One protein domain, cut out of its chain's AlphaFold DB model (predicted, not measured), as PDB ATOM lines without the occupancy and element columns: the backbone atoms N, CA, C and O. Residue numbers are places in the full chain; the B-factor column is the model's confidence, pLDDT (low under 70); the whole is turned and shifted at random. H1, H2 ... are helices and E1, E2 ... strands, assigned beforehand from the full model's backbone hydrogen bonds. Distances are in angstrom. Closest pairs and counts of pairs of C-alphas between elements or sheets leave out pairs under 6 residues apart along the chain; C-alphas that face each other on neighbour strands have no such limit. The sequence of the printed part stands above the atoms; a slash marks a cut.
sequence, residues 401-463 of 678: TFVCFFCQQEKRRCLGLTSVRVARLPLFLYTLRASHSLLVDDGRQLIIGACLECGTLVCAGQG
ATOM      1  N   THR A 401      45.732 -54.243   8.721       92.88
ATOM      2  CA  THR A 401      45.493 -53.558   9.996       92.88
ATOM      3  C   THR A 401      46.217 -52.217  10.089       92.88
ATOM      4  O   THR A 401      47.082 -51.885   9.277       92.88
ATOM      5  N   PHE A 402      45.807 -51.408  11.063       90.62
ATOM      6  CA  PHE A 402      46.476 -50.181  11.492       90.62
ATOM      7  C   PHE A 402      46.155 -49.922  12.968       90.62
ATOM      8  O   PHE A 402      45.112 -50.363  13.459       90.62
ATOM      9  N   VAL A 403      46.994 -49.161  13.672       85.81
ATOM     10  CA  VAL A 403      46.657 -48.660  15.013       85.81
ATOM     11  C   VAL A 403      45.956 -47.311  14.890       85.81
ATOM     12  O   VAL A 403      46.483 -46.366  14.299       85.81
ATOM     13  N   CYS A 404      44.749 -47.207  15.448       80.75
ATOM     14  CA  CYS A 404      44.012 -45.949  15.475       80.75
ATOM     15  C   CYS A 404      44.678 -44.961  16.438       80.75
ATOM     16  O   CYS A 404      44.683 -45.180  17.647       80.75
ATOM     17  N   PHE A 405      45.110 -43.814  15.916       74.75
ATOM     18  CA  PHE A 405      45.832 -42.776  16.660       74.75
ATOM     19  C   PHE A 405      45.137 -42.315  17.959       74.75
ATOM     20  O   PHE A 405      45.796 -42.019  18.951       74.75
ATOM     21  N   PHE A 406      43.800 -42.256  17.971       72.06
ATOM     22  CA  PHE A 406      43.026 -41.719  19.099       72.06
ATOM     23  C   PHE A 406      42.761 -42.730  20.226       72.06
ATOM     24  O   PHE A 406      42.893 -42.378  21.395       72.06
ATOM     25  N   CYS A 407      42.378 -43.971  19.904       70.00
ATOM     26  CA  CYS A 407      42.073 -45.013  20.897       70.00
ATOM     27  C   CYS A 407      43.208 -46.031  21.109       70.00
ATOM     28  O   CYS A 407      43.059 -46.920  21.944       70.00
ATOM     29  N   GLN A 408      44.308 -45.913  20.355       74.31
ATOM     30  CA  GLN A 408      45.517 -46.754  20.389       74.31
ATOM     31  C   GLN A 408      45.259 -48.269  20.259       74.31
ATOM     32  O   GLN A 408      46.085 -49.094  20.638       74.31
ATOM     33  N   GLN A 409      44.113 -48.648  19.687       78.00
ATOM     34  CA  GLN A 409      43.766 -50.033  19.370       78.00
ATOM     35  C   GLN A 409      44.113 -50.351  17.916       78.00
ATOM     36  O   GLN A 409      43.856 -49.542  17.020       78.00
ATOM     37  N   GLU A 410      44.612 -51.562  17.677       88.75
ATOM     38  CA  GLU A 410      44.690 -52.130  16.334       88.75
ATOM     39  C   GLU A 410      43.277 -52.391  15.782       88.75
ATOM     40  O   GLU A 410      42.381 -52.866  16.488       88.75
ATOM     41  N   LYS A 411      43.058 -52.037  14.514       89.12
ATOM     42  CA  LYS A 411      41.785 -52.180  13.797       89.12
ATOM     43  C   LYS A 411      42.043 -52.645  12.367       89.12
ATOM     44  O   LYS A 411      43.083 -52.349  11.784       89.12
ATOM     45  N   ARG A 412      41.066 -53.336  11.771       91.38
ATOM     46  CA  ARG A 412      41.109 -53.689  10.343       91.38
ATOM     47  C   ARG A 412      41.016 -52.429   9.485       91.38
ATOM     48  O   ARG A 412      40.179 -51.563   9.734       91.38
ATOM     49  N   ARG A 413      41.865 -52.341   8.465       91.88
ATOM     50  CA  ARG A 413      42.017 -51.157   7.612       91.88
ATOM     51  C   ARG A 413      40.909 -51.029   6.571       91.88
ATOM     52  O   ARG A 413      40.396 -49.934   6.358       91.88
ATOM     53  N   CYS A 414      40.514 -52.145   5.958       90.75
ATOM     54  CA  CYS A 414      39.390 -52.207   5.023       90.75
ATOM     55  C   CYS A 414      38.076 -51.837   5.733       90.75
ATOM     56  O   CYS A 414      37.686 -52.502   6.693       90.75
ATOM     57  N   LEU A 415      37.416 -50.775   5.262       84.88
ATOM     58  CA  LEU A 415      36.209 -50.128   5.805       84.88
ATOM     59  C   LEU A 415      36.315 -49.566   7.241       84.88
ATOM     60  O   LEU A 415      35.440 -48.810   7.651       84.88
ATOM     61  N   GLY A 416      37.370 -49.885   7.998       85.19
ATOM     62  CA  GLY A 416      37.596 -49.369   9.355       85.19
ATOM     63  C   GLY A 416      38.461 -48.104   9.439       85.19
ATOM     64  O   GLY A 416      38.374 -47.388  10.435       85.19
ATOM     65  N   LEU A 417      39.282 -47.810   8.421       90.31
ATOM     66  CA  LEU A 417      40.162 -46.635   8.396       90.31
ATOM     67  C   LEU A 417      39.428 -45.373   7.916       90.31
ATOM     68  O   LEU A 417      39.064 -45.256   6.748       90.31
ATOM     69  N   THR A 418      39.317 -44.386   8.805       86.62
ATOM     70  CA  THR A 418      38.869 -43.017   8.509       86.62
ATOM     71  C   THR A 418      40.068 -42.066   8.514       86.62
ATOM     72  O   THR A 418      40.865 -42.080   9.451       86.62
ATOM     73  N   SER A 419      40.207 -41.220   7.491       85.50
ATOM     74  CA  SER A 419      41.237 -40.173   7.451       85.50
ATOM     75  C   SER A 419      40.723 -38.874   8.071       85.50
ATOM     76  O   SER A 419      39.860 -38.216   7.490       85.50
ATOM     77  N   VAL A 420      41.277 -38.479   9.215       80.12
ATOM     78  CA  VAL A 420      40.939 -37.229   9.911       80.12
ATOM     79  C   VAL A 420      41.993 -36.174   9.589       80.12
ATOM     80  O   VAL A 420      43.185 -36.432   9.737       80.12
ATOM     81  N   ARG A 421      41.572 -34.976   9.172       75.81
ATOM     82  CA  ARG A 421      42.460 -33.809   9.056       75.81
ATOM     83  C   ARG A 421      42.479 -33.040  10.373       75.81
ATOM     84  O   ARG A 421      41.423 -32.719  10.914       75.81
ATOM     85  N   VAL A 422      43.676 -32.739  10.866       66.25
ATOM     86  CA  VAL A 422      43.912 -31.936  12.073       66.25
ATOM     87  C   VAL A 422      44.921 -30.827  11.783       66.25
ATOM     88  O   VAL A 422      45.706 -30.914  10.835       66.25
ATOM     89  N   ALA A 423      44.928 -29.776  12.602       62.44
ATOM     90  CA  ALA A 423      45.973 -28.759  12.519       62.44
ATOM     91  C   ALA A 423      47.352 -29.377  12.826       62.44
ATOM     92  O   ALA A 423      47.451 -30.303  13.634       62.44
ATOM     93  N   ARG A 424      48.425 -28.849  12.218       62.19
ATOM     94  CA  ARG A 424      49.816 -29.301  12.432       62.19
ATOM     95  C   ARG A 424      50.364 -28.864  13.801       62.19
ATOM     96  O   ARG A 424      51.353 -28.145  13.901       62.19
ATOM     97  N   LEU A 425      49.696 -29.286  14.872       58.97
ATOM     98  CA  LEU A 425      50.099 -28.991  16.241       58.97
ATOM     99  C   LEU A 425      51.295 -29.873  16.646       58.97
ATOM    100  O   LEU A 425      51.274 -31.076  16.370       58.97
ATOM    101  N   PRO A 426      52.278 -29.325  17.387       53.84
ATOM    102  CA  PRO A 426      53.347 -30.074  18.052       53.84
ATOM    103  C   PRO A 426      52.850 -31.339  18.763       53.84
ATOM    104  O   PRO A 426      53.445 -32.402  18.625       53.84
ATOM    105  N   LEU A 427      51.695 -31.250  19.429       54.97
ATOM    106  CA  LEU A 427      50.982 -32.385  20.017       54.97
ATOM    107  C   LEU A 427      50.908 -33.595  19.078       54.97
ATOM    108  O   LEU A 427      51.429 -34.651  19.408       54.97
ATOM    109  N   PHE A 428      50.337 -33.439  17.886       55.66
ATOM    110  CA  PHE A 428      50.141 -34.540  16.942       55.66
ATOM    111  C   PHE A 428      51.434 -35.005  16.252       55.66
ATOM    112  O   PHE A 428      51.509 -36.146  15.798       55.66
ATOM    113  N   LEU A 429      52.462 -34.152  16.190       57.59
ATOM    114  CA  LEU A 429      53.788 -34.529  15.689       57.59
ATOM    115  C   LEU A 429      54.546 -35.442  16.671       57.59
ATOM    116  O   LEU A 429      55.362 -36.258  16.223       57.59
ATOM    117  N   TYR A 430      54.289 -35.290  17.978       48.41
ATOM    118  CA  TYR A 430      55.146 -35.792  19.059       48.41
ATOM    119  C   TYR A 430      54.450 -36.696  20.103       48.41
ATOM    120  O   TYR A 430      55.147 -37.357  20.871       48.41
ATOM    121  N   THR A 431      53.114 -36.787  20.153       43.19
ATOM    122  CA  THR A 431      52.418 -37.846  20.919       43.19
ATOM    123  C   THR A 431      52.812 -39.231  20.410       43.19
ATOM    124  O   THR A 431      53.111 -39.373  19.223       43.19
ATOM    125  N   LEU A 432      52.772 -40.254  21.280       40.72
ATOM    126  CA  LEU A 432      53.196 -41.619  20.948       40.72
ATOM    127  C   LEU A 432      52.590 -42.107  19.623       40.72
ATOM    128  O   LEU A 432      51.406 -42.444  19.537       40.72
ATOM    129  N   ARG A 433      53.456 -42.209  18.612       55.31
ATOM    130  CA  ARG A 433      53.200 -42.985  17.404       55.31
ATOM    131  C   ARG A 433      53.320 -44.448  17.799       55.31
ATOM    132  O   ARG A 433      54.427 -44.970  17.897       55.31
ATOM    133  N   ALA A 434      52.191 -45.100  18.058       55.06
ATOM    134  CA  ALA A 434      52.176 -46.553  18.114       55.06
ATOM    135  C   ALA A 434      52.706 -47.105  16.780       55.06
ATOM    136  O   ALA A 434      52.455 -46.516  15.719       55.06
ATOM    137  N   SER A 435      53.428 -48.225  16.814       62.03
ATOM    138  CA  SER A 435      53.809 -48.939  15.593       62.03
ATOM    139  C   SER A 435      52.565 -49.168  14.729       62.03
ATOM    140  O   SER A 435      51.504 -49.502  15.252       62.03
ATOM    141  N   HIS A 436      52.677 -48.965  13.415       71.69
ATOM    142  CA  HIS A 436      51.558 -49.089  12.464       71.69
ATOM    143  C   HIS A 436      50.406 -48.072  12.667       71.69
ATOM    144  O   HIS A 436      49.311 -48.260  12.129       71.69
ATOM    145  N   SER A 437      50.629 -46.970  13.396       80.38
ATOM    146  CA  SER A 437      49.750 -45.790  13.330       80.38
ATOM    147  C   SER A 437      50.018 -44.980  12.056       80.38
ATOM    148  O   SER A 437      51.165 -44.742  11.677       80.38
ATOM    149  N   LEU A 438      48.949 -44.573  11.367       86.00
ATOM    150  CA  LEU A 438      49.033 -43.908  10.062       86.00
ATOM    151  C   LEU A 438      48.959 -42.386  10.226       86.00
ATOM    152  O   LEU A 438      47.958 -41.867  10.723       86.00
ATOM    153  N   LEU A 439      49.991 -41.672   9.777       84.31
ATOM    154  CA  LEU A 439      50.057 -40.210   9.807       84.31
ATOM    155  C   LEU A 439      50.823 -39.691   8.586       84.31
ATOM    156  O   LEU A 439      51.908 -40.178   8.278       84.31
ATOM    157  N   VAL A 440      50.265 -38.686   7.911       83.31
ATOM    158  CA  VAL A 440      50.903 -37.948   6.810       83.31
ATOM    159  C   VAL A 440      50.897 -36.461   7.143       83.31
ATOM    160  O   VAL A 440      49.905 -35.940   7.649       83.31
ATOM    161  N   ASP A 441      52.004 -35.785   6.860       80.81
ATOM    162  CA  ASP A 441      52.215 -34.366   7.128       80.81
ATOM    163  C   ASP A 441      52.295 -33.594   5.803       80.81
ATOM    164  O   ASP A 441      53.212 -33.822   5.016       80.81
ATOM    165  N   ASP A 442      51.326 -32.708   5.540       70.69
ATOM    166  CA  ASP A 442      51.248 -31.937   4.286       70.69
ATOM    167  C   ASP A 442      51.917 -30.549   4.367       70.69
ATOM    168  O   ASP A 442      51.817 -29.735   3.448       70.69
ATOM    169  N   GLY A 443      52.618 -30.266   5.471       59.38
ATOM    170  CA  GLY A 443      53.258 -28.974   5.724       59.38
ATOM    171  C   GLY A 443      52.359 -27.968   6.448       59.38
ATOM    172  O   GLY A 443      52.879 -27.058   7.093       59.38
ATOM    173  N   ARG A 444      51.028 -28.131   6.397       62.44
ATOM    174  CA  ARG A 444      50.043 -27.200   6.993       62.44
ATOM    175  C   ARG A 444      49.086 -27.894   7.961       62.44
ATOM    176  O   ARG A 444      48.682 -27.318   8.970       62.44
ATOM    177  N   GLN A 445      48.739 -29.134   7.654       66.19
ATOM    178  CA  GLN A 445      47.874 -30.023   8.414       66.19
ATOM    179  C   GLN A 445      48.517 -31.404   8.533       66.19
ATOM    180  O   GLN A 445      49.455 -31.752   7.814       66.19
ATOM    181  N   LEU A 446      47.966 -32.206   9.437       75.44
ATOM    182  CA  LEU A 446      48.263 -33.626   9.526       75.44
ATOM    183  C   LEU A 446      47.015 -34.411   9.142       75.44
ATOM    184  O   LEU A 446      45.901 -34.089   9.562       75.44
ATOM    185  N   ILE A 447      47.214 -35.450   8.343       82.88
ATOM    186  CA  ILE A 447      46.191 -36.413   7.962       82.88
ATOM    187  C   ILE A 447      46.462 -37.663   8.794       82.88
ATOM    188  O   ILE A 447      47.531 -38.261   8.683       82.88
ATOM    189  N   ILE A 448      45.518 -38.033   9.654       83.31
ATOM    190  CA  ILE A 448      45.688 -39.057  10.689       83.31
ATOM    191  C   ILE A 448      44.704 -40.208  10.460       83.31
ATOM    192  O   ILE A 448      43.532 -39.987  10.150       83.31
ATOM    193  N   GLY A 449      45.177 -41.442  10.635       85.50
ATOM    194  CA  GLY A 449      44.357 -42.649  10.617       85.50
ATOM    195  C   GLY A 449      43.603 -42.865  11.928       85.50
ATOM    196  O   GLY A 449      44.197 -43.175  12.965       85.50
ATOM    197  N   ALA A 450      42.280 -42.752  11.864       84.00
ATOM    198  CA  ALA A 450      41.356 -43.066  12.947       84.00
ATOM    199  C   ALA A 450      40.515 -44.309  12.612       84.00
ATOM    200  O   ALA A 450      40.294 -44.623  11.443       84.00
ATOM    201  N   CYS A 451      40.002 -44.994  13.633       83.69
ATOM    202  CA  CYS A 451      38.875 -45.905  13.465       83.69
ATOM    203  C   CYS A 451      37.582 -45.115  13.215       83.69
ATOM    204  O   CYS A 451      37.526 -43.913  13.488       83.69
ATOM    205  N   LEU A 452      36.542 -45.783  12.714       84.94
ATOM    206  CA  LEU A 452      35.266 -45.145  12.385       84.94
ATOM    207  C   LEU A 452      34.645 -44.403  13.584       84.94
ATOM    208  O   LEU A 452      34.158 -43.286  13.415       84.94
ATOM    209  N   GLU A 453      34.710 -44.958  14.800       79.31
ATOM    210  CA  GLU A 453      34.161 -44.306  15.999       79.31
ATOM    211  C   GLU A 453      34.936 -43.027  16.361       79.31
ATOM    212  O   GLU A 453      34.346 -41.973  16.582       79.31
ATOM    213  N   CYS A 454      36.273 -43.074  16.369       72.75
ATOM    214  CA  CYS A 454      37.086 -41.893  16.672       72.75
ATOM    215  C   CYS A 454      37.029 -40.838  15.557       72.75
ATOM    216  O   CYS A 454      37.002 -39.644  15.851       72.75
ATOM    217  N   GLY A 455      36.981 -41.257  14.291       66.75
ATOM    218  CA  GLY A 455      36.851 -40.356  13.149       66.75
ATOM    219  C   GLY A 455      35.517 -39.611  13.159       66.75
ATOM    220  O   GLY A 455      35.498 -38.385  13.072       66.75
ATOM    221  N   THR A 456      34.409 -40.332  13.360       72.12
ATOM    222  CA  THR A 456      33.078 -39.714  13.474       72.12
ATOM    223  C   THR A 456      32.961 -38.796  14.688       72.12
ATOM    224  O   THR A 456      32.365 -37.735  14.552       72.12
ATOM    225  N   LEU A 457      33.583 -39.109  15.832       62.12
ATOM    226  CA  LEU A 457      33.617 -38.198  16.986       62.12
ATOM    227  C   LEU A 457      34.355 -36.879  16.690       62.12
ATOM    228  O   LEU A 457      33.852 -35.810  17.044       62.12
ATOM    229  N   VAL A 458      35.515 -36.922  16.022       59.66
ATOM    230  CA  VAL A 458      36.268 -35.697  15.685       59.66
ATOM    231  C   VAL A 458      35.538 -34.867  14.621       59.66
ATOM    232  O   VAL A 458      35.451 -33.648  14.764       59.66
ATOM    233  N   CYS A 459      34.947 -35.505  13.607       59.12
ATOM    234  CA  CYS A 459      34.181 -34.809  12.567       59.12
ATOM    235  C   CYS A 459      32.819 -34.289  13.058       59.12
ATOM    236  O   CYS A 459      32.453 -33.160  12.744       59.12
ATOM    237  N   ALA A 460      32.091 -35.027  13.904       49.81
ATOM    238  CA  ALA A 460      30.870 -34.522  14.543       49.81
ATOM    239  C   ALA A 460      31.163 -33.304  15.436       49.81
ATOM    240  O   ALA A 460      30.356 -32.378  15.515       49.81
ATOM    241  N   GLY A 461      32.359 -33.257  16.035       45.47
ATOM    242  CA  GLY A 461      32.867 -32.074  16.718       45.47
ATOM    243  C   GLY A 461      32.900 -30.823  15.833       45.47
ATOM    244  O   GLY A 461      32.647 -29.744  16.354       45.47
ATOM    245  N   GLN A 462      33.155 -30.950  14.527       42.22
ATOM    246  CA  GLN A 462      33.268 -29.834  13.574       42.22
ATOM    247  C   GLN A 462      31.899 -29.291  13.111       42.22
ATOM    248  O   GLN A 462      31.819 -28.156  12.650       42.22
ATOM    249  N   GLY A 463      30.813 -30.059  13.271       33.38
ATOM    250  CA  GLY A 463      29.476 -29.706  12.771       33.38
ATOM    251  C   GLY A 463      28.667 -28.718  13.624       33.38
ATOM    252  O   GLY A 463      27.582 -28.315  13.213       33.38
TER     253      GLY A 463
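What this domain is: This is residues 401 to 463 of the 678 residues of an uncharacterized protein of Fukomys damarensis (UniProt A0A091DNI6). What shape comes first? A small sheet of two long strands, E3 and E5, with the short E4 beside E5, has a little hairpin of E1 and E2 at one end and the short H1 near the other. H2 folds back from the end of E5 and packs along E3. What is it built of? The printed part has 63 residues, with five named strands and two named helices in the order E1 E2 E3 H1 E4 E5 H2; the class is mixed, and the sheets E3 E5 E4 and E1 E2 are antiparallel. How large is it? It is compact, with a radius of gyration of the C-alphas of 11.0 A and spans of 30 by 28 by 17 A.

How they stand to each other: How do the first two strands pair? E1, residues 401 to 403, and E2, residues 410 to 412, form a hairpin, antiparallel at 145 degrees; N 402 and O 411, 3.0 A apart, are within hydrogen-bond range. Which strands make the larger sheet? E3, residues 417 to 423, and E5, residues 445 to 451, are antiparallel neighbours at 148 degrees, with N 420 and O 448 2.9 A apart. E4, residues 439 to 441, forms a hairpin with E5, antiparallel at 168 degrees, with N 440 and O 447 2.9 A apart. The closest C-alphas of E1 and E5 are those of Val 403 and Gly 449, 7.8 A apart. Where is the first helix? H1, residues 426 to 430, only grazes this sheet with its residues 428 to 429. E3, H1 and E4 form a split strand-helix-strand unit, two strands running the same way with a helix between them along the chain and E5 between them in the sheet; its crossover is right-handed. How does the last helix sit? H2, residues 452 to 462, is on the sheet over E3 and E5 at a height of 9.0 A, making two layers, a helix on one face of a sheet. On the local plane it stands at 29 degrees to E3, only just along the strands, and their closest C-alphas are those of Thr 418 and Leu 452, 5.7 A apart. Every O i to N i+4 pair is within hydrogen-bond range in H1, and 6 of 7 are in H2.

Where its parts are: Where does the first strand begin? E1 begins at C-alpha 401, (45.493, -53.558, 9.996). How long are the longer elements? From first to last C-alpha, E3 measures 19.2 A, E5 18.9 A and H2 15.5 A. Where does H2 end? It ends at C-alpha 462, (33.268, -29.834, 13.574).

The domain as a whole: Which points lie farthest apart? The two farthest C-alphas are those of Ser 435 and Gly 463, 31.1 A apart. Is the printed part unbroken? It has no cut, and no link is long. Where is confidence low? The mean pLDDT of the printed part is 71.5, and residues 422 to 435, 443 to 445, 455 and 457 to 463 are under 70.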